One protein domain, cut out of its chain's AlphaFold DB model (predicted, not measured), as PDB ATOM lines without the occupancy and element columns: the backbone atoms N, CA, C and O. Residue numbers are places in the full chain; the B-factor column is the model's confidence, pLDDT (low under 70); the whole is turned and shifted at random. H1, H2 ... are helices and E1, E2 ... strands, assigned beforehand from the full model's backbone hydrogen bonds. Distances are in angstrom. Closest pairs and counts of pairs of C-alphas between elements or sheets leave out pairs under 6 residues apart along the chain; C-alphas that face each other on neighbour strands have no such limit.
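AT A GLANCE: This is residues 3 to 52, 87 to 156 and 180 to 194 of the 682 residues of the protein "Hypothetical protein" of Calcidiscus leptoporus (UniProt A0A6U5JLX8). What shape do these atoms make? Two sheets lie face to face as a sandwich, E1 E11 E6 E5 E3 and E2 E10 E7 E4, and the single helix H1 covers the face of the larger sheet turned away from the smaller one. A small hairpin, E8 and E9, lies toward one end of the long axis, with H1 toward the other. What is it built of, and how large is it? The 135 printed residues, mostly strand by class, hold eleven named strands, E1 to E11, then H1, and each sheet is antiparallel. It is compact, with a radius of gyration of the C-alphas of 14.6 A, and elongated, with spans of 47 by 29 by 28 A.

HOW THE PARTS SIT: How is the largest sheet ordered? E1 at residues 3 to 7, E11 at 145 to 152, E6 at 97 to 101, E5 at 87 to 93 and E3 at 30 to 34 are neighbours in that order, in a twisted sheet. Within hydrogen-bond range are N 4 and O 148 at 2.9 A, N 100 and O 149 at 2.9 A, N 91 and O 99 in the hairpin E5 and E6 at 2.9 A, and N 33 and O 90 at 2.8 A. What faces it? E2 at residues 17 to 22, E10 at 136 to 141, E7 at 107 to 111 and E4 at 46 to 49 form the second sheet, with N 19 and O 139 at 2.9 A, N 108 and O 140 at 2.8 A, and N 47 and O 109 at 2.8 A. In this sandwich, two sheets face to face, the facing parts are 8.7 A centre to centre and the strands of the one stand at 27 degrees to those of the other. Where is the helix? H1, residues 181 to 193, is on the largest sheet at a height of 8.5 A, two layers with the helix on one face, and runs along the strands at 17 degrees to E6 on the local plane. Its closest C-alphas with E6 are Leu 185 and Gly 98, 6.9 A apart, and 8 of its 9 O i to N i+4 pairs are within hydrogen-bond range. What of the small sheet? E8, residues 117 to 119, and E9, residues 126 to 129, form a hairpin with N 127 and O 118 at 3.2 A, and the closest C-alphas of E4 and E8 are Pro 48 and Ala 118, 7.5 A apart.

IN THESE COORDINATES: Where does the printed part begin? E1 starts at C-alpha 3 (47.281, 83.267, -98.943), and E2 is 17.2 A long. Which later elements are long? E5 measures 17.0 A, E10 16.6 A and E11 23.5 A, the last from C-alpha 145 at (42.398, 70.610, -97.836). H1 is 18.4 A long and ends at C-alpha 193 (51.893, 83.545, -85.317).

THE WHOLE: Where is the chain cut? Residues 53 to 86 and 157 to 179 are not printed, with C-alpha gaps of 8.6 A and 7.4 A. Which link is long, and where is confidence low? Of the links printed whole, E3 to E4 is long, and residues 9 to 13, 114 to 134 and 155 to 156 are under 70 in pLDDT.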
ATOM      1  N   ARG A   3      48.026  84.395 -99.521       94.00
ATOM      2  CA  ARG A   3      47.281  83.267 -98.943       94.00
ATOM      3  C   ARG A   3      46.889  82.305-100.062       94.00
ATOM      4  O   ARG A   3      46.412  82.765-101.096       94.00
ATOM      5  N   PHE A   4      47.064  81.007 -99.849       92.06
ATOM      6  CA  PHE A   4      46.673  79.963-100.793       92.06
ATOM      7  C   PHE A   4      45.741  78.947-100.132       92.06
ATOM      8  O   PHE A   4      45.756  78.756 -98.914       92.06
ATOM      9  N   GLU A   5      44.952  78.279-100.965       92.94
ATOM     10  CA  GLU A   5      44.123  77.145-100.588       92.94
ATOM     11  C   GLU A   5      44.231  76.080-101.682       92.94
ATOM     12  O   GLU A   5      43.999  76.361-102.855       92.94
ATOM     13  N   LEU A   6      44.608  74.870-101.283       86.69
ATOM     14  CA  LEU A   6      44.628  73.677-102.117       86.69
ATOM     15  C   LEU A   6      43.533  72.740-101.609       86.69
ATOM     16  O   LEU A   6      43.515  72.395-100.427       86.69
ATOM     17  N   SER A   7      42.629  72.319-102.487       82.56
ATOM     18  CA  SER A   7      41.564  71.374-102.160       82.56
ATOM     19  C   SER A   7      41.429  70.315-103.248       82.56
ATOM     20  O   SER A   7      41.549  70.598-104.440       82.56
ATOM     21  N   THR A   8      41.199  69.070-102.841       73.56
ATOM     22  CA  THR A   8      40.963  67.961-103.770       73.56
ATOM     23  C   THR A   8      39.462  67.771-103.981       73.56
ATOM     24  O   THR A   8      38.736  67.489-103.030       73.56
ATOM     25  N   THR A   9      38.982  67.885-105.220       67.88
ATOM     26  CA  THR A   9      37.586  67.592-105.587       67.88
ATOM     27  C   THR A   9      37.485  66.216-106.245       67.88
ATOM     28  O   THR A   9      38.240  65.943-107.173       67.88
ATOM     29  N   GLY A  10      36.528  65.373-105.836       58.66
ATOM     30  CA  GLY A  10      36.073  64.251-106.677       58.66
ATOM     31  C   GLY A  10      36.128  62.833-106.098       58.66
ATOM     32  O   GLY A  10      35.618  61.930-106.752       58.66
ATOM     33  N   MET A  11      36.658  62.601-104.891       59.25
ATOM     34  CA  MET A  11      36.570  61.292-104.218       59.25
ATOM     35  C   MET A  11      36.510  61.449-102.695       59.25
ATOM     36  O   MET A  11      37.406  62.036-102.099       59.25
ATOM     37  N   ALA A  12      35.490  60.861-102.057       60.28
ATOM     38  CA  ALA A  12      35.325  60.858-100.596       60.28
ATOM     39  C   ALA A  12      36.461  60.134 -99.838       60.28
ATOM     40  O   ALA A  12      36.548  60.232 -98.619       60.28
ATOM     41  N   SER A  13      37.326  59.402-100.549       67.69
ATOM     42  CA  SER A  13      38.453  58.643-100.000       67.69
ATOM     43  C   SER A  13      39.779  59.411 -99.948       67.69
ATOM     44  O   SER A  13      40.740  58.894 -99.379       67.69
ATOM     45  N   ILE A  14      39.877  60.613-100.535       71.12
ATOM     46  CA  ILE A  14      41.118  61.401-100.495       71.12
ATOM     47  C   ILE A  14      41.236  62.084 -99.130       71.12
ATOM     48  O   ILE A  14      40.399  62.900 -98.758       71.12
ATOM     49  N   ASN A  15      42.304  61.771 -98.398       78.19
ATOM     50  CA  ASN A  15      42.615  62.342 -97.084       78.19
ATOM     51  C   ASN A  15      44.013  62.978 -97.025       78.19
ATOM     52  O   ASN A  15      44.579  63.133 -95.944       78.19
ATOM     53  N   ARG A  16      44.600  63.308 -98.183       80.81
ATOM     54  CA  ARG A  16      45.907  63.968 -98.275       80.81
ATOM     55  C   ARG A  16      45.931  65.014 -99.377       80.81
ATOM     56  O   ARG A  16      45.445  64.769-100.478       80.81
ATOM     57  N   ALA A  17      46.579  66.131 -99.079       84.44
ATOM     58  CA  ALA A  17      46.919  67.179-100.022       84.44
ATOM     59  C   ALA A  17      48.417  67.463 -99.906       84.44
ATOM     60  O   ALA A  17      48.966  67.498 -98.799       84.44
ATOM     61  N   GLN A  18      49.075  67.650-101.048       86.69
ATOM     62  CA  GLN A  18      50.508  67.890-101.117       86.69
ATOM     63  C   GLN A  18      50.812  69.115-101.977       86.69
ATOM     64  O   GLN A  18      50.276  69.262-103.073       86.69
ATOM     65  N   LEU A  19      51.696  69.964-101.468       85.62
ATOM     66  CA  LEU A  19      52.299  71.077-102.185       85.62
ATOM     67  C   LEU A  19      53.780  70.765-102.381       85.62
ATOM     68  O   LEU A  19      54.487  70.563-101.397       85.62
ATOM     69  N   THR A  20      54.243  70.765-103.628       84.50
ATOM     70  CA  THR A  20      55.655  70.564-103.975       84.50
ATOM     71  C   THR A  20      56.157  71.766-104.762       84.50
ATOM     72  O   THR A  20      55.463  72.267-105.647       84.50
ATOM     73  N   SER A  21      57.362  72.222-104.443       81.50
ATOM     74  CA  SER A  21      58.076  73.288-105.142       81.50
ATOM     75  C   SER A  21      59.518  72.866-105.382       81.50
ATOM     76  O   SER A  21      60.100  72.136-104.581       81.50
ATOM     77  N   GLU A  22      60.125  73.373-106.449       82.62
ATOM     78  CA  GLU A  22      61.581  73.353-106.578       82.62
ATOM     79  C   GLU A  22      62.204  74.179-105.448       82.62
ATOM     80  O   GLU A  22      61.659  75.217-105.046       82.62
ATOM     81  N   LEU A  23      63.334  73.711-104.919       80.19
ATOM     82  CA  LEU A  23      64.130  74.492-103.988       80.19
ATOM     83  C   LEU A  23      64.856  75.590-104.758       80.19
ATOM     84  O   LEU A  23      65.547  75.296-105.738       80.19
ATOM     85  N   PRO A  24      64.753  76.856-104.324       76.81
ATOM     86  CA  PRO A  24      65.534  77.919-104.928       76.81
ATOM     87  C   PRO A  24      67.019  77.555-104.884       76.81
ATOM     88  O   PRO A  24      67.529  77.189-103.831       76.81
ATOM     89  N   SER A  25      67.744  77.737-105.988       72.50
ATOM     90  CA  SER A  25      69.182  77.418-106.078       72.50
ATOM     91  C   SER A  25      70.055  78.124-105.030       72.50
ATOM     92  O   SER A  25      71.181  77.713-104.769       72.50
ATOM     93  N   ARG A  26      69.539  79.199-104.421       70.50
ATOM     94  CA  ARG A  26      70.187  79.974-103.353       70.50
ATOM     95  C   ARG A  26      69.811  79.521-101.936       70.50
ATOM     96  O   ARG A  26      70.400  80.019-100.977       70.50
ATOM     97  N   ALA A  27      68.824  78.636-101.790       76.12
ATOM     98  CA  ALA A  27      68.400  78.110-100.502       76.12
ATOM     99  C   ALA A  27      69.398  77.041-100.031       76.12
ATOM    100  O   ALA A  27      69.334  75.887-100.438       76.12
ATOM    101  N   HIS A  28      70.331  77.445 -99.173       83.44
ATOM    102  CA  HIS A  28      71.333  76.572 -98.548       83.44
ATOM    103  C   HIS A  28      70.937  76.153 -97.120       83.44
ATOM    104  O   HIS A  28      71.555  75.275 -96.525       83.44
ATOM    105  N   ALA A  29      69.880  76.764 -96.585       89.19
ATOM    106  CA  ALA A  29      69.272  76.423 -95.309       89.19
ATOM    107  C   ALA A  29      67.751  76.619 -95.302       89.19
ATOM    108  O   ALA A  29      67.226  77.531 -95.958       89.19
ATOM    109  N   VAL A  30      67.084  75.769 -94.520       91.81
ATOM    110  CA  VAL A  30      65.678  75.856 -94.127       91.81
ATOM    111  C   VAL A  30      65.626  75.851 -92.605       91.81
ATOM    112  O   VAL A  30      66.142  74.936 -91.978       91.81
ATOM    113  N   TRP A  31      64.982  76.844 -92.010       94.12
ATOM    114  CA  TRP A  31      64.803  76.935 -90.566       94.12
ATOM    115  C   TRP A  31      63.329  76.932 -90.185       94.12
ATOM    116  O   TRP A  31      62.448  77.060 -91.037       94.12
ATOM    117  N   GLY A  32      63.068  76.873 -88.884       94.56
ATOM    118  CA  GLY A  32      61.734  76.978 -88.319       94.56
ATOM    119  C   GLY A  32      61.238  75.623 -87.834       94.56
ATOM    120  O   GLY A  32      61.953  74.895 -87.153       94.56
ATOM    121  N   LEU A  33      60.001  75.298 -88.188       97.00
ATOM    122  CA  LEU A  33      59.290  74.086 -87.798       97.00
ATOM    123  C   LEU A  33      59.116  73.888 -86.281       97.00
ATOM    124  O   LEU A  33      58.827  72.789 -85.809       97.00
ATOM    125  N   GLY A  34      59.198  74.973 -85.511       97.19
ATOM    126  CA  GLY A  34      58.968  75.008 -84.068       97.19
ATOM    127  C   GLY A  34      60.251  74.943 -83.248       97.19
ATOM    128  O   GLY A  34      61.319  75.369 -83.684       97.19
ATOM    129  N   VAL A  35      60.128  74.435 -82.028       97.38
ATOM    130  CA  VAL A  35      61.250  74.210 -81.114       97.38
ATOM    131  C   VAL A  35      61.911  72.879 -81.477       97.38
ATOM    132  O   VAL A  35      61.427  71.815 -81.092       97.38
ATOM    133  N   GLN A  36      62.993  72.934 -82.254       95.00
ATOM    134  CA  GLN A  36      63.761  71.766 -82.702       95.00
ATOM    135  C   GLN A  36      65.051  71.625 -81.887       95.00
ATOM    136  O   GLN A  36      65.806  72.579 -81.732       95.00
ATOM    137  N   PHE A  37      65.320  70.426 -81.375       93.06
ATOM    138  CA  PHE A  37      66.355  70.206 -80.355       93.06
ATOM    139  C   PHE A  37      67.658  69.594 -80.880       93.06
ATOM    140  O   PHE A  37      68.619  69.489 -80.128       93.06
ATOM    141  N   ARG A  38      67.697  69.166 -82.147       87.81
ATOM    142  CA  ARG A  38      68.896  68.556 -82.749       87.81
ATOM    143  C   ARG A  38      69.444  69.359 -83.918       87.81
ATOM    144  O   ARG A  38      70.625  69.686 -83.944       87.81
ATOM    145  N   HIS A  39      68.586  69.658 -84.888       88.25
ATOM    146  CA  HIS A  39      68.985  70.295 -86.140       88.25
ATOM    147  C   HIS A  39      68.415  71.707 -86.201       88.25
ATOM    148  O   HIS A  39      67.205  71.892 -86.101       88.25
ATOM    149  N   PHE A  40      69.292  72.700 -86.357       89.81
ATOM    150  CA  PHE A  40      68.881  74.087 -86.581       89.81
ATOM    151  C   PHE A  40      68.587  74.347 -88.068       89.81
ATOM    152  O   PHE A  40      67.531  74.889 -88.394       89.81
ATOM    153  N   ASN A  41      69.477  73.914 -88.973       91.50
ATOM    154  CA  ASN A  41      69.172  73.821 -90.402       91.50
ATOM    155  C   ASN A  41      68.507  72.474 -90.704       91.50
ATOM    156  O   ASN A  41      69.072  71.416 -90.445       91.50
ATOM    157  N   LEU A  42      67.319  72.535 -91.287       90.94
ATOM    158  CA  LEU A  42      66.467  71.403 -91.608       90.94
ATOM    159  C   LEU A  42      66.544  71.003 -93.094       90.94
ATOM    160  O   LEU A  42      65.889  70.047 -93.500       90.94
ATOM    161  N   LEU A  43      67.346  71.690 -93.916       88.69
ATOM    162  CA  LEU A  43      67.603  71.266 -95.296       88.69
ATOM    163  C   LEU A  43      68.245  69.870 -95.302       88.69
ATOM    164  O   LEU A  43      69.232  69.656 -94.611       88.69
ATOM    165  N   GLY A  44      67.701  68.941 -96.088       85.94
ATOM    166  CA  GLY A  44      68.065  67.521 -96.136       85.94
ATOM    167  C   GLY A  44      67.208  66.620 -95.239       85.94
ATOM    168  O   GLY A  44      67.340  65.399 -95.297       85.94
ATOM    169  N   HIS A  45      66.317  67.192 -94.421       86.75
ATOM    170  CA  HIS A  45      65.516  66.446 -93.451       86.75
ATOM    171  C   HIS A  45      64.044  66.283 -93.862       86.75
ATOM    172  O   HIS A  45      63.498  67.026 -94.676       86.75
ATOM    173  N   CYS A  46      63.398  65.293 -93.248       88.12
ATOM    174  CA  CYS A  46      61.979  64.974 -93.381       88.12
ATOM    175  C   CYS A  46      61.353  65.104 -91.984       88.12
ATOM    176  O   CYS A  46      61.608  64.273 -91.112       88.12
ATOM    177  N   VAL A  47      60.594  66.179 -91.752       91.62
ATOM    178  CA  VAL A  47      60.176  66.623 -90.414       91.62
ATOM    179  C   VAL A  47      58.657  66.480 -90.250       91.62
ATOM    180  O   VAL A  47      57.898  67.152 -90.959       91.62
ATOM    181  N   PRO A  48      58.174  65.606 -89.348       92.06
ATOM    182  CA  PRO A  48      56.762  65.544 -88.990       92.06
ATOM    183  C   PRO A  48      56.386  66.709 -88.067       92.06
ATOM    184  O   PRO A  48      57.126  67.069 -87.158       92.06
ATOM    185  N   ILE A  49      55.202  67.274 -88.285       94.56
ATOM    186  CA  ILE A  49      54.648  68.377 -87.502       94.56
ATOM    187  C   ILE A  49      53.432  67.862 -86.746       94.56
ATOM    188  O   ILE A  49      52.322  67.762 -87.282       94.56
ATOM    189  N   PHE A  50      53.694  67.500 -85.494       93.69
ATOM    190  CA  PHE A  50      52.743  66.914 -84.566       93.69
ATOM    191  C   PHE A  50      53.169  67.248 -83.142       93.69
ATOM    192  O   PHE A  50      54.320  66.998 -82.781       93.69
ATOM    193  N   VAL A  51      52.278  67.862 -82.370       95.44
ATOM    194  CA  VAL A  51      52.527  68.173 -80.962       95.44
ATOM    195  C   VAL A  51      52.688  66.845 -80.217       95.44
ATOM    196  O   VAL A  51      51.873  65.949 -80.356       95.44
ATOM    197  N   THR A  52      53.771  66.639 -79.480       92.75
ATOM    198  CA  THR A  52      53.976  65.354 -78.799       92.75
ATOM    199  C   THR A  52      54.944  65.507 -77.638       92.75
ATOM    200  O   THR A  52      55.613  66.532 -77.512       92.75
ATOM    201  N   PRO A  87      56.047  72.097 -81.951       97.56
ATOM    202  CA  PRO A  87      56.246  72.204 -83.387       97.56
ATOM    203  C   PRO A  87      55.502  73.430 -83.938       97.56
ATOM    204  O   PRO A  87      54.527  73.914 -83.371       97.56
ATOM    205  N   SER A  88      55.930  73.931 -85.091       96.69
ATOM    206  CA  SER A  88      55.231  75.000 -85.810       96.69
ATOM    207  C   SER A  88      55.109  74.599 -87.267       96.69
ATOM    208  O   SER A  88      56.078  74.153 -87.865       96.69
ATOM    209  N   ALA A  89      53.943  74.768 -87.881       96.81
ATOM    210  CA  ALA A  89      53.771  74.494 -89.305       96.81
ATOM    211  C   ALA A  89      54.273  75.675 -90.155       96.81
ATOM    212  O   ALA A  89      53.531  76.221 -90.972       96.81
ATOM    213  N   SER A  90      55.512  76.116 -89.926       96.94
ATOM    214  CA  SER A  90      56.135  77.229 -90.644       96.94
ATOM    215  C   SER A  90      57.615  76.996 -90.902       96.94
ATOM    216  O   SER A  90      58.330  76.530 -90.021       96.94
ATOM    217  N   ALA A  91      58.084  77.350 -92.096       95.88
ATOM    218  CA  ALA A  91      59.491  77.261 -92.459       95.88
ATOM    219  C   ALA A  91      59.973  78.555 -93.114       95.88
ATOM    220  O   ALA A  91      59.231  79.215 -93.848       95.88
ATOM    221  N   LEU A  92      61.236  78.883 -92.864       95.12
ATOM    222  CA  LEU A  92      61.943  80.036 -93.406       95.12
ATOM    223  C   LEU A  92      63.108  79.539 -94.257       95.12
ATOM    224  O   LEU A  92      63.915  78.735 -93.802       95.12
ATOM    225  N   LEU A  93      63.202  80.010 -95.493       91.88
ATOM    226  CA  LEU A  93      64.280  79.667 -96.404       91.88
ATOM    227  C   LEU A  93      65.313  80.791 -96.400       91.88
ATOM    228  O   LEU A  93      64.986  81.965 -96.582       91.88
ATOM    229  N   SER A  94      66.583  80.403 -96.329       89.75
ATOM    230  CA  SER A  94      67.748  81.285 -96.521       89.75
ATOM    231  C   SER A  94      67.748  82.078 -97.839       89.75
ATOM    232  O   SER A  94      68.516  83.025 -97.987       89.75
ATOM    233  N   SER A  95      66.878  81.739 -98.794       86.88
ATOM    234  CA  SER A  95      66.669  82.505-100.025       86.88
ATOM    235  C   SER A  95      65.840  83.784 -99.851       86.88
ATOM    236  O   SER A  95      65.696  84.516-100.826       86.88
ATOM    237  N   GLY A  96      65.269  84.046 -98.668       89.56
ATOM    238  CA  GLY A  96      64.425  85.225 -98.422       89.56
ATOM    239  C   GLY A  96      62.921  84.976 -98.484       89.56
ATOM    240  O   GLY A  96      62.150  85.931 -98.537       89.56
ATOM    241  N   SER A  97      62.494  83.714 -98.450       91.19
ATOM    242  CA  SER A  97      61.080  83.327 -98.517       91.19
ATOM    243  C   SER A  97      60.676  82.524 -97.288       91.19
ATOM    244  O   SER A  97      61.506  81.874 -96.662       91.19
ATOM    245  N   GLY A  98      59.391  82.517 -96.965       94.06
ATOM    246  CA  GLY A  98      58.830  81.700 -95.901       94.06
ATOM    247  C   GLY A  98      57.430  81.205 -96.238       94.06
ATOM    248  O   GLY A  98      56.722  81.765 -97.082       94.06
ATOM    249  N   VAL A  99      57.041  80.131 -95.566       95.44
ATOM    250  CA  VAL A  99      55.723  79.509 -95.678       95.44
ATOM    251  C   VAL A  99      55.193  79.203 -94.285       95.44
ATOM    252  O   VAL A  99      55.942  78.796 -93.402       95.44
ATOM    253  N   VAL A 100      53.894  79.398 -94.081       96.94
ATOM    254  CA  VAL A 100      53.187  78.990 -92.864       96.94
ATOM    255  C   VAL A 100      51.838  78.387 -93.227       96.94
ATOM    256  O   VAL A 100      51.105  78.955 -94.037       96.94
ATOM    257  N   LEU A 101      51.502  77.235 -92.653       95.94
ATOM    258  CA  LEU A 101      50.184  76.629 -92.805       95.94
ATOM    259  C   LEU A 101      49.206  77.220 -91.789       95.94
ATOM    260  O   LEU A 101      49.538  77.416 -90.621       95.94
ATOM    261  N   GLU A 102      47.980  77.471 -92.244       94.06
ATOM    262  CA  GLU A 102      46.842  77.782 -91.375       94.06
ATOM    263  C   GLU A 102      46.161  76.508 -90.854       94.06
ATOM    264  O   GLU A 102      45.456  76.556 -89.850       94.06
ATOM    265  N   SER A 103      46.356  75.375 -91.535       86.38
ATOM    266  CA  SER A 103      45.833  74.073 -91.118       86.38
ATOM    267  C   SER A 103      46.582  73.524 -89.904       86.38
ATOM    268  O   SER A 103      47.811  73.561 -89.863       86.38
ATOM    269  N   SER A 104      45.843  72.932 -88.968       91.19
ATOM    270  CA  SER A 104      46.375  72.217 -87.800       91.19
ATOM    271  C   SER A 104      46.550  70.720 -88.013       91.19
ATOM    272  O   SER A 104      46.988  70.013 -87.114       91.19
ATOM    273  N   GLU A 105      46.206  70.226 -89.193       91.06
ATOM    274  CA  GLU A 105      46.330  68.816 -89.529       91.06
ATOM    275  C   GLU A 105      47.772  68.341 -89.376       91.06
ATOM    276  O   GLU A 105      48.724  69.089 -89.629       91.06
ATOM    277  N   LEU A 106      47.928  67.068 -89.019       90.69
ATOM    278  CA  LEU A 106      49.222  66.400 -89.054       90.69
ATOM    279  C   LEU A 106      49.860  66.615 -90.434       90.69
ATOM    280  O   LEU A 106      49.257  66.300 -91.466       90.69
ATOM    281  N   SER A 107      51.075  67.162 -90.452       91.38
ATOM    282  CA  SER A 107      51.790  67.462 -91.692       91.38
ATOM    283  C   SER A 107      53.211  66.916 -91.692       91.38
ATOM    284  O   SER A 107      53.809  66.704 -90.642       91.38
ATOM    285  N   LEU A 108      53.733  66.646 -92.884       91.06
ATOM    286  CA  LEU A 108      55.089  66.170 -93.117       91.06
ATOM    287  C   LEU A 108      55.779  67.106 -94.100       91.06
ATOM    288  O   LEU A 108      55.233  67.388 -95.170       91.06
ATOM    289  N   TRP A 109      56.964  67.564 -93.720       92.19
ATOM    290  CA  TRP A 109      57.756  68.527 -94.469       92.19
ATOM    291  C   TRP A 109      59.033  67.848 -94.949       92.19
ATOM    292  O   TRP A 109      59.896  67.504 -94.147       92.19
ATOM    293  N   ASP A 110      59.125  67.627 -96.253       89.38
ATOM    294  CA  ASP A 110      60.299  67.086 -96.927       89.38
ATOM    295  C   ASP A 110      61.121  68.233 -97.501       89.38
ATOM    296  O   ASP A 110      60.680  68.951 -98.401       89.38
ATOM    297  N   LEU A 111      62.300  68.434 -96.933       88.62
ATOM    298  CA  LEU A 111      63.125  69.607 -97.155       88.62
ATOM    299  C   LEU A 111      64.371  69.231 -97.950       88.62
ATOM    300  O   LEU A 111      65.466  69.583 -97.531       88.62
ATOM    301  N   ASN A 112      64.217  68.532 -99.079       83.75
ATOM    302  CA  ASN A 112      65.298  67.940 -99.880       83.75
ATOM    303  C   ASN A 112      65.877  66.620 -99.345       83.75
ATOM    304  O   ASN A 112      67.086  66.406 -99.439       83.75
ATOM    305  N   SER A 113      65.073  65.754 -98.732       72.12
ATOM    306  CA  SER A 113      65.603  64.478 -98.244       72.12
ATOM    307  C   SER A 113      65.647  63.411 -99.346       72.12
ATOM    308  O   SER A 113      64.741  63.312-100.176       72.12
ATOM    309  N   ASP A 114      66.665  62.548 -99.320       63.88
ATOM    310  CA  ASP A 114      66.743  61.367-100.188       63.88
ATOM    311  C   ASP A 114      65.798  60.263 -99.675       63.88
ATOM    312  O   ASP A 114      66.203  59.262 -99.082       63.88
ATOM    313  N   GLY A 115      64.493  60.452 -99.892       58.25
ATOM    314  CA  GLY A 115      63.474  59.433 -99.640       58.25
ATOM    315  C   GLY A 115      62.670  59.613 -98.353       58.25
ATOM    316  O   GLY A 115      62.533  58.654 -97.586       58.25
ATOM    317  N   CYS A 116      62.058  60.790 -98.158       67.44
ATOM    318  CA  CYS A 116      61.109  61.057 -97.072       67.44
ATOM    319  C   CYS A 116      60.023  59.975 -96.999       67.44
ATOM    320  O   CYS A 116      59.103  59.885 -97.821       67.44
ATOM    321  N   ARG A 117      60.148  59.117 -95.987       57.59
ATOM    322  CA  ARG A 117      59.180  58.086 -95.621       57.59
ATOM    323  C   ARG A 117      58.905  58.234 -94.138       57.59
ATOM    324  O   ARG A 117      59.586  57.624 -93.318       57.59
ATOM    325  N   ALA A 118      57.884  59.005 -93.782       51.44
ATOM    326  CA  ALA A 118      57.373  58.934 -92.424       51.44
ATOM    327  C   ALA A 118      56.533  57.657 -92.285       51.44
ATOM    328  O   ALA A 118      55.556  57.429 -93.014       51.44
ATOM    329  N   ARG A 119      56.902  56.792 -91.335       43.78
ATOM    330  CA  ARG A 119      55.920  55.851 -90.786       43.78
ATOM    331  C   ARG A 119      54.817  56.698 -90.155       43.78
ATOM    332  O   ARG A 119      55.118  57.715 -89.537       43.78
ATOM    333  N   SER A 120      53.552  56.341 -90.378       41.00
ATOM    334  CA  SER A 120      52.469  57.054 -89.703       41.00
ATOM    335  C   SER A 120      52.685  56.914 -88.203       41.00
ATOM    336  O   SER A 120      52.851  55.796 -87.717       41.00
ATOM    337  N   LEU A 121      52.671  58.040 -87.491       43.56
ATOM    338  CA  LEU A 121      52.600  58.064 -86.027       43.56
ATOM    339  C   LEU A 121      51.261  57.482 -85.528       43.56
ATOM    340  O   LEU A 121      51.115  57.191 -84.350       43.56
ATOM    341  N   LEU A 122      50.299  57.264 -86.436       39.00
ATOM    342  CA  LEU A 122      48.977  56.711 -86.164       39.00
ATOM    343  C   LEU A 122      48.746  55.425 -86.985       39.00
ATOM    344  O   LEU A 122      48.786  55.442 -88.218       39.00
ATOM    345  N   TRP A 123      48.481  54.312 -86.292       32.62
ATOM    346  CA  TRP A 123      47.900  53.063 -86.819       32.62
ATOM    347  C   TRP A 123      48.651  52.281 -87.901       32.62
ATOM    348  O   TRP A 123      48.031  51.762 -88.825       32.62
ATOM    349  N   GLY A 124      49.979  52.138 -87.814       33.28
ATOM    350  CA  GLY A 124      50.725  51.150 -88.623       33.28
ATOM    351  C   GLY A 124      50.638  51.323 -90.153       33.28
ATOM    352  O   GLY A 124      51.252  50.566 -90.906       33.28
ATOM    353  N   GLY A 125      49.909  52.332 -90.629       34.97
ATOM    354  CA  GLY A 125      49.852  52.765 -92.009       34.97
ATOM    355  C   GLY A 125      51.114  53.539 -92.358       34.97
ATOM    356  O   GLY A 125      51.800  54.108 -91.510       34.97
ATOM    357  N   ARG A 126      51.466  53.590 -93.638       41.69
ATOM    358  CA  ARG A 126      52.490  54.532 -94.095       41.69
ATOM    359  C   ARG A 126      51.834  55.916 -94.129       41.69
ATOM    360  O   ARG A 126      50.767  56.047 -94.725       41.69
ATOM    361  N   PHE A 127      52.458  56.947 -93.543       47.97
ATOM    362  CA  PHE A 127      52.011  58.339 -93.743       47.97
ATOM    363  C   PHE A 127      52.038  58.713 -95.240       47.97
ATOM    364  O   PHE A 127      51.384  59.650 -95.679       47.97
ATOM    365  N   GLY A 128      52.756  57.913 -96.029       49.62
ATOM    366  CA  GLY A 128      53.030  58.107 -97.440       49.62
ATOM    367  C   GLY A 128      54.511  58.420 -97.615       49.62
ATOM    368  O   GLY A 128      55.238  58.636 -96.645       49.62
ATOM    369  N   SER A 129      54.968  58.403 -98.856       54.34
ATOM    370  CA  SER A 129      56.151  59.159 -99.257       54.34
ATOM    371  C   SER A 129      55.666  60.456 -99.877       54.34
ATOM    372  O   SER A 129      54.642  60.449-100.558       54.34
ATOM    373  N   THR A 130      56.421  61.535 -99.730       54.56
ATOM    374  CA  THR A 130      56.209  62.744-100.537       54.56
ATOM    375  C   THR A 130      56.428  62.478-102.029       54.56
ATOM    376  O   THR A 130      55.966  63.253-102.858       54.56
ATOM    377  N   GLY A 131      57.129  61.391-102.389       52.66
ATOM    378  CA  GLY A 131      57.476  61.081-103.780       52.66
ATOM    379  C   GLY A 131      58.350  62.160-104.428       52.66
ATOM    380  O   GLY A 131      58.494  62.169-105.647       52.66
ATOM    381  N   ALA A 132      58.887  63.075-103.618       58.88
ATOM    382  CA  ALA A 132      59.629  64.239-104.051       58.88
ATOM    383  C   ALA A 132      61.061  63.823-104.429       58.88
ATOM    384  O   ALA A 132      61.653  62.952-103.788       58.88
ATOM    385  N   GLY A 133      61.574  64.376-105.529       57.00
ATOM    386  CA  GLY A 133      62.927  64.106-106.015       57.00
ATOM    387  C   GLY A 133      63.957  65.061-105.410       57.00
ATOM    388  O   GLY A 133      63.597  66.066-104.797       57.00
ATOM    389  N   ALA A 134      65.241  64.783-105.630       65.06
ATOM    390  CA  ALA A 134      66.315  65.699-105.254       65.06
ATOM    391  C   ALA A 134      66.080  67.111-105.832       65.06
ATOM    392  O   ALA A 134      65.635  67.266-106.970       65.06
ATOM    393  N   GLY A 135      66.381  68.138-105.042       72.06
ATOM    394  CA  GLY A 135      66.181  69.549-105.376       72.06
ATOM    395  C   GLY A 135      64.774  70.084-105.104       72.06
ATOM    396  O   GLY A 135      64.435  71.155-105.607       72.06
ATOM    397  N   THR A 136      63.943  69.379-104.329       78.94
ATOM    398  CA  THR A 136      62.554  69.791-104.072       78.94
ATOM    399  C   THR A 136      62.232  69.981-102.592       78.94
ATOM    400  O   THR A 136      62.852  69.404-101.702       78.94
ATOM    401  N   PHE A 137      61.235  70.827-102.349       83.75
ATOM    402  CA  PHE A 137      60.599  71.075-101.067       83.75
ATOM    403  C   PHE A 137      59.139  70.632-101.173       83.75
ATOM    404  O   PHE A 137      58.428  71.084-102.076       83.75
ATOM    405  N   ALA A 138      58.675  69.773-100.267       88.19
ATOM    406  CA  ALA A 138      57.301  69.288-100.276       88.19
ATOM    407  C   ALA A 138      56.652  69.322 -98.891       88.19
ATOM    408  O   ALA A 138      57.235  68.908 -97.893       88.19
ATOM    409  N   ILE A 139      55.394  69.753 -98.847       90.25
ATOM    410  CA  ILE A 139      54.546  69.737 -97.656       90.25
ATOM    411  C   ILE A 139      53.362  68.825 -97.946       90.25
ATOM    412  O   ILE A 139      52.611  69.070 -98.888       90.25
ATOM    413  N   SER A 140      53.153  67.804 -97.122       89.31
ATOM    414  CA  SER A 140      51.960  66.955 -97.166       89.31
ATOM    415  C   SER A 140      51.148  67.140 -95.892       89.31
ATOM    416  O   SER A 140      51.699  67.031 -94.804       89.31
ATOM    417  N   VAL A 141      49.834  67.337 -96.006       89.00
ATOM    418  CA  VAL A 141      48.907  67.347 -94.857       89.00
ATOM    419  C   VAL A 141      48.012  66.113 -94.874       89.00
ATOM    420  O   VAL A 141      47.679  65.599 -95.944       89.00
ATOM    421  N   HIS A 142      47.601  65.637 -93.700       86.94
ATOM    422  CA  HIS A 142      46.593  64.586 -93.557       86.94
ATOM    423  C   HIS A 142      45.167  65.151 -93.641       86.94
ATOM    424  O   HIS A 142      44.370  65.033 -92.719       86.94
ATOM    425  N   SER A 143      44.864  65.825 -94.749       85.88
ATOM    426  CA  SER A 143      43.542  66.369 -95.053       85.88
ATOM    427  C   SER A 143      43.384  66.556 -96.561       85.88
ATOM    428  O   SER A 143      44.384  66.800 -97.242       85.88
ATOM    429  N   PRO A 144      42.161  66.477 -97.122       85.94
ATOM    430  CA  PRO A 144      41.900  66.842 -98.520       85.94
ATOM    431  C   PRO A 144      42.076  68.344 -98.798       85.94
ATOM    432  O   PRO A 144      41.975  68.775 -99.949       85.94
ATOM    433  N   ARG A 145      42.288  69.156 -97.755       88.06
ATOM    434  CA  ARG A 145      42.398  70.610 -97.836       88.06
ATOM    435  C   ARG A 145      43.656  71.092 -97.118       88.06
ATOM    436  O   ARG A 145      43.873  70.782 -95.952       88.06
ATOM    437  N   MET A 146      44.444  71.915 -97.799       91.44
ATOM    438  CA  MET A 146      45.596  72.621 -97.243       91.44
ATOM    439  C   MET A 146      45.381  74.122 -97.417       91.44
ATOM    440  O   MET A 146      45.080  74.591 -98.512       91.44
ATOM    441  N   VAL A 147      45.555  74.880 -96.340       94.38
ATOM    442  CA  VAL A 147      45.473  76.342 -96.361       94.38
ATOM    443  C   VAL A 147      46.750  76.890 -95.755       94.38
ATOM    444  O   VAL A 147      47.195  76.410 -94.714       94.38
ATOM    445  N   GLY A 148      47.343  77.891 -96.393       95.12
ATOM    446  CA  GLY A 148      48.595  78.470 -95.927       95.12
ATOM    447  C   GLY A 148      48.875  79.847 -96.503       95.12
ATOM    448  O   GLY A 148      48.069  80.439 -97.224       95.12
ATOM    449  N   ARG A 149      50.039  80.380 -96.146       95.44
ATOM    450  CA  ARG A 149      50.540  81.681 -96.575       95.44
ATOM    451  C   ARG A 149      51.986  81.558 -97.010       95.44
ATOM    452  O   ARG A 149      52.789  80.938 -96.322       95.44
ATOM    453  N   LEU A 150      52.304  82.221 -98.111       93.69
ATOM    454  CA  LEU A 150      53.661  82.477 -98.569       93.69
ATOM    455  C   LEU A 150      54.014  83.936 -98.277       93.69
ATOM    456  O   LEU A 150      53.189  84.846 -98.438       93.69
ATOM    457  N   PHE A 151      55.239  84.171 -97.839       93.81
ATOM    458  CA  PHE A 151      55.770  85.501 -97.576       93.81
ATOM    459  C   PHE A 151      57.249  85.554 -97.947       93.81
ATOM    460  O   PHE A 151      57.885  84.528 -98.167       93.81
ATOM    461  N   ALA A 152      57.775  86.762 -98.082       89.88
ATOM    462  CA  ALA A 152      59.165  86.994 -98.422       89.88
ATOM    463  C   ALA A 152      59.626  88.291 -97.769       89.88
ATOM    464  O   ALA A 152      58.811  89.182 -97.512       89.88
ATOM    465  N   ALA A 153      60.924  88.385 -97.530       85.56
ATOM    466  CA  ALA A 153      61.587  89.592 -97.081       85.56
ATOM    467  C   ALA A 153      62.640  89.987 -98.117       85.56
ATOM    468  O   ALA A 153      63.397  89.141 -98.594       85.56
ATOM    469  N   ALA A 154      62.680  91.273 -98.468       73.81
ATOM    470  CA  ALA A 154      63.761  91.801 -99.288       73.81
ATOM    471  C   ALA A 154      65.091  91.683 -98.531       73.81
ATOM    472  O   ALA A 154      65.116  91.779 -97.302       73.81
ATOM    473  N   ASP A 155      66.177  91.492 -99.277       69.31
ATOM    474  CA  ASP A 155      67.541  91.534 -98.758       69.31
ATOM    475  C   ASP A 155      68.096  92.954 -98.967       69.31
ATOM    476  O   ASP A 155      68.493  93.291-100.081       69.31
ATOM    477  N   PRO A 156      68.050  93.830 -97.951       61.59
ATOM    478  CA  PRO A 156      68.453  95.230 -98.091       61.59
ATOM    479  C   PRO A 156      69.975  95.427 -98.204       61.59
ATOM    480  O   PRO A 156      70.398  96.549 -98.488       61.59
ATOM    481  N   SER A 180      69.016  92.840 -91.673       84.62
ATOM    482  CA  SER A 180      69.158  91.385 -91.816       84.62
ATOM    483  C   SER A 180      67.889  90.737 -92.369       84.62
ATOM    484  O   SER A 180      66.823  90.800 -91.746       84.62
ATOM    485  N   MET A 181      68.009  90.071 -93.519       90.00
ATOM    486  CA  MET A 181      66.906  89.341 -94.151       90.00
ATOM    487  C   MET A 181      66.283  88.271 -93.222       90.00
ATOM    488  O   MET A 181      65.058  88.286 -93.075       90.00
ATOM    489  N   PRO A 182      67.044  87.399 -92.520       93.44
ATOM    490  CA  PRO A 182      66.451  86.433 -91.588       93.44
ATOM    491  C   PRO A 182      65.602  87.064 -90.473       93.44
ATOM    492  O   PRO A 182      64.529  86.560 -90.148       93.44
ATOM    493  N   LEU A 183      66.028  88.206 -89.922       95.19
ATOM    494  CA  LEU A 183      65.247  88.928 -88.910       95.19
ATOM    495  C   LEU A 183      63.942  89.498 -89.483       95.19
ATOM    496  O   LEU A 183      62.908  89.470 -88.814       95.19
ATOM    497  N   ARG A 184      63.956  89.970 -90.735       93.81
ATOM    498  CA  ARG A 184      62.739  90.400 -91.442       93.81
ATOM    499  C   ARG A 184      61.794  89.236 -91.734       93.81
ATOM    500  O   ARG A 184      60.583  89.405 -91.636       93.81
ATOM    501  N   LEU A 185      62.312  88.047 -92.039       95.31
ATOM    502  CA  LEU A 185      61.479  86.852 -92.186       95.31
ATOM    503  C   LEU A 185      60.750  86.493 -90.884       95.31
ATOM    504  O   LEU A 185      59.560  86.180 -90.934       95.31
ATOM    505  N   ILE A 186      61.419  86.599 -89.731       97.56
ATOM    506  CA  ILE A 186      60.774  86.435 -88.418       97.56
ATOM    507  C   ILE A 186      59.711  87.525 -88.196       97.56
ATOM    508  O   ILE A 186      58.612  87.223 -87.725       97.56
ATOM    509  N   GLU A 187      59.978  88.783 -88.568       96.50
ATOM    510  CA  GLU A 187      58.974  89.856 -88.476       96.50
ATOM    511  C   GLU A 187      57.709  89.536 -89.276       96.50
ATOM    512  O   GLU A 187      56.608  89.713 -88.752       96.50
ATOM    513  N   GLU A 188      57.850  89.066 -90.521       95.81
ATOM    514  CA  GLU A 188      56.720  88.691 -91.379       95.81
ATOM    515  C   GLU A 188      55.982  87.453 -90.847       95.81
ATOM    516  O   GLU A 188      54.751  87.464 -90.763       95.81
ATOM    517  N   LEU A 189      56.706  86.414 -90.414       97.38
ATOM    518  CA  LEU A 189      56.113  85.224 -89.798       97.38
ATOM    519  C   LEU A 189      55.274  85.599 -88.568       97.38
ATOM    520  O   LEU A 189      54.116  85.189 -88.440       97.38
ATOM    521  N   THR A 190      55.830  86.437 -87.691       97.44
ATOM    522  CA  THR A 190      55.204  86.779 -86.409       97.44
ATOM    523  C   THR A 190      53.992  87.697 -86.519       97.44
ATOM    524  O   THR A 190      53.186  87.751 -85.589       97.44
ATOM    525  N   LYS A 191      53.754  88.323 -87.681       95.88
ATOM    526  CA  LYS A 191      52.452  88.948 -87.986       95.88
ATOM    527  C   LYS A 191      51.310  87.928 -88.006       95.88
ATOM    528  O   LYS A 191      50.169  88.298 -87.747       95.88
ATOM    529  N   TYR A 192      51.599  86.665 -88.331       95.75
ATOM    530  CA  TYR A 192      50.615  85.581 -88.341       95.75
ATOM    531  C   TYR A 192      50.611  84.773 -87.035       95.75
ATOM    532  O   TYR A 192      49.542  84.523 -86.474       95.75
ATOM    533  N   THR A 193      51.786  84.374 -86.536       95.88
ATOM    534  CA  THR A 193      51.893  83.545 -85.317       95.88
ATOM    535  C   THR A 193      51.541  84.316 -84.044       95.88
ATOM    536  O   THR A 193      51.185  83.709 -83.035       95.88
ATOM    537  N   GLY A 194      51.613  85.651 -84.093       97.31
ATOM    538  CA  GLY A 194      51.555  86.527 -82.928       97.31
ATOM    539  C   GLY A 194      52.914  86.642 -82.234       97.31
ATOM    540  O   GLY A 194      53.859  85.924 -82.566       97.31
TER     541      GLY A 194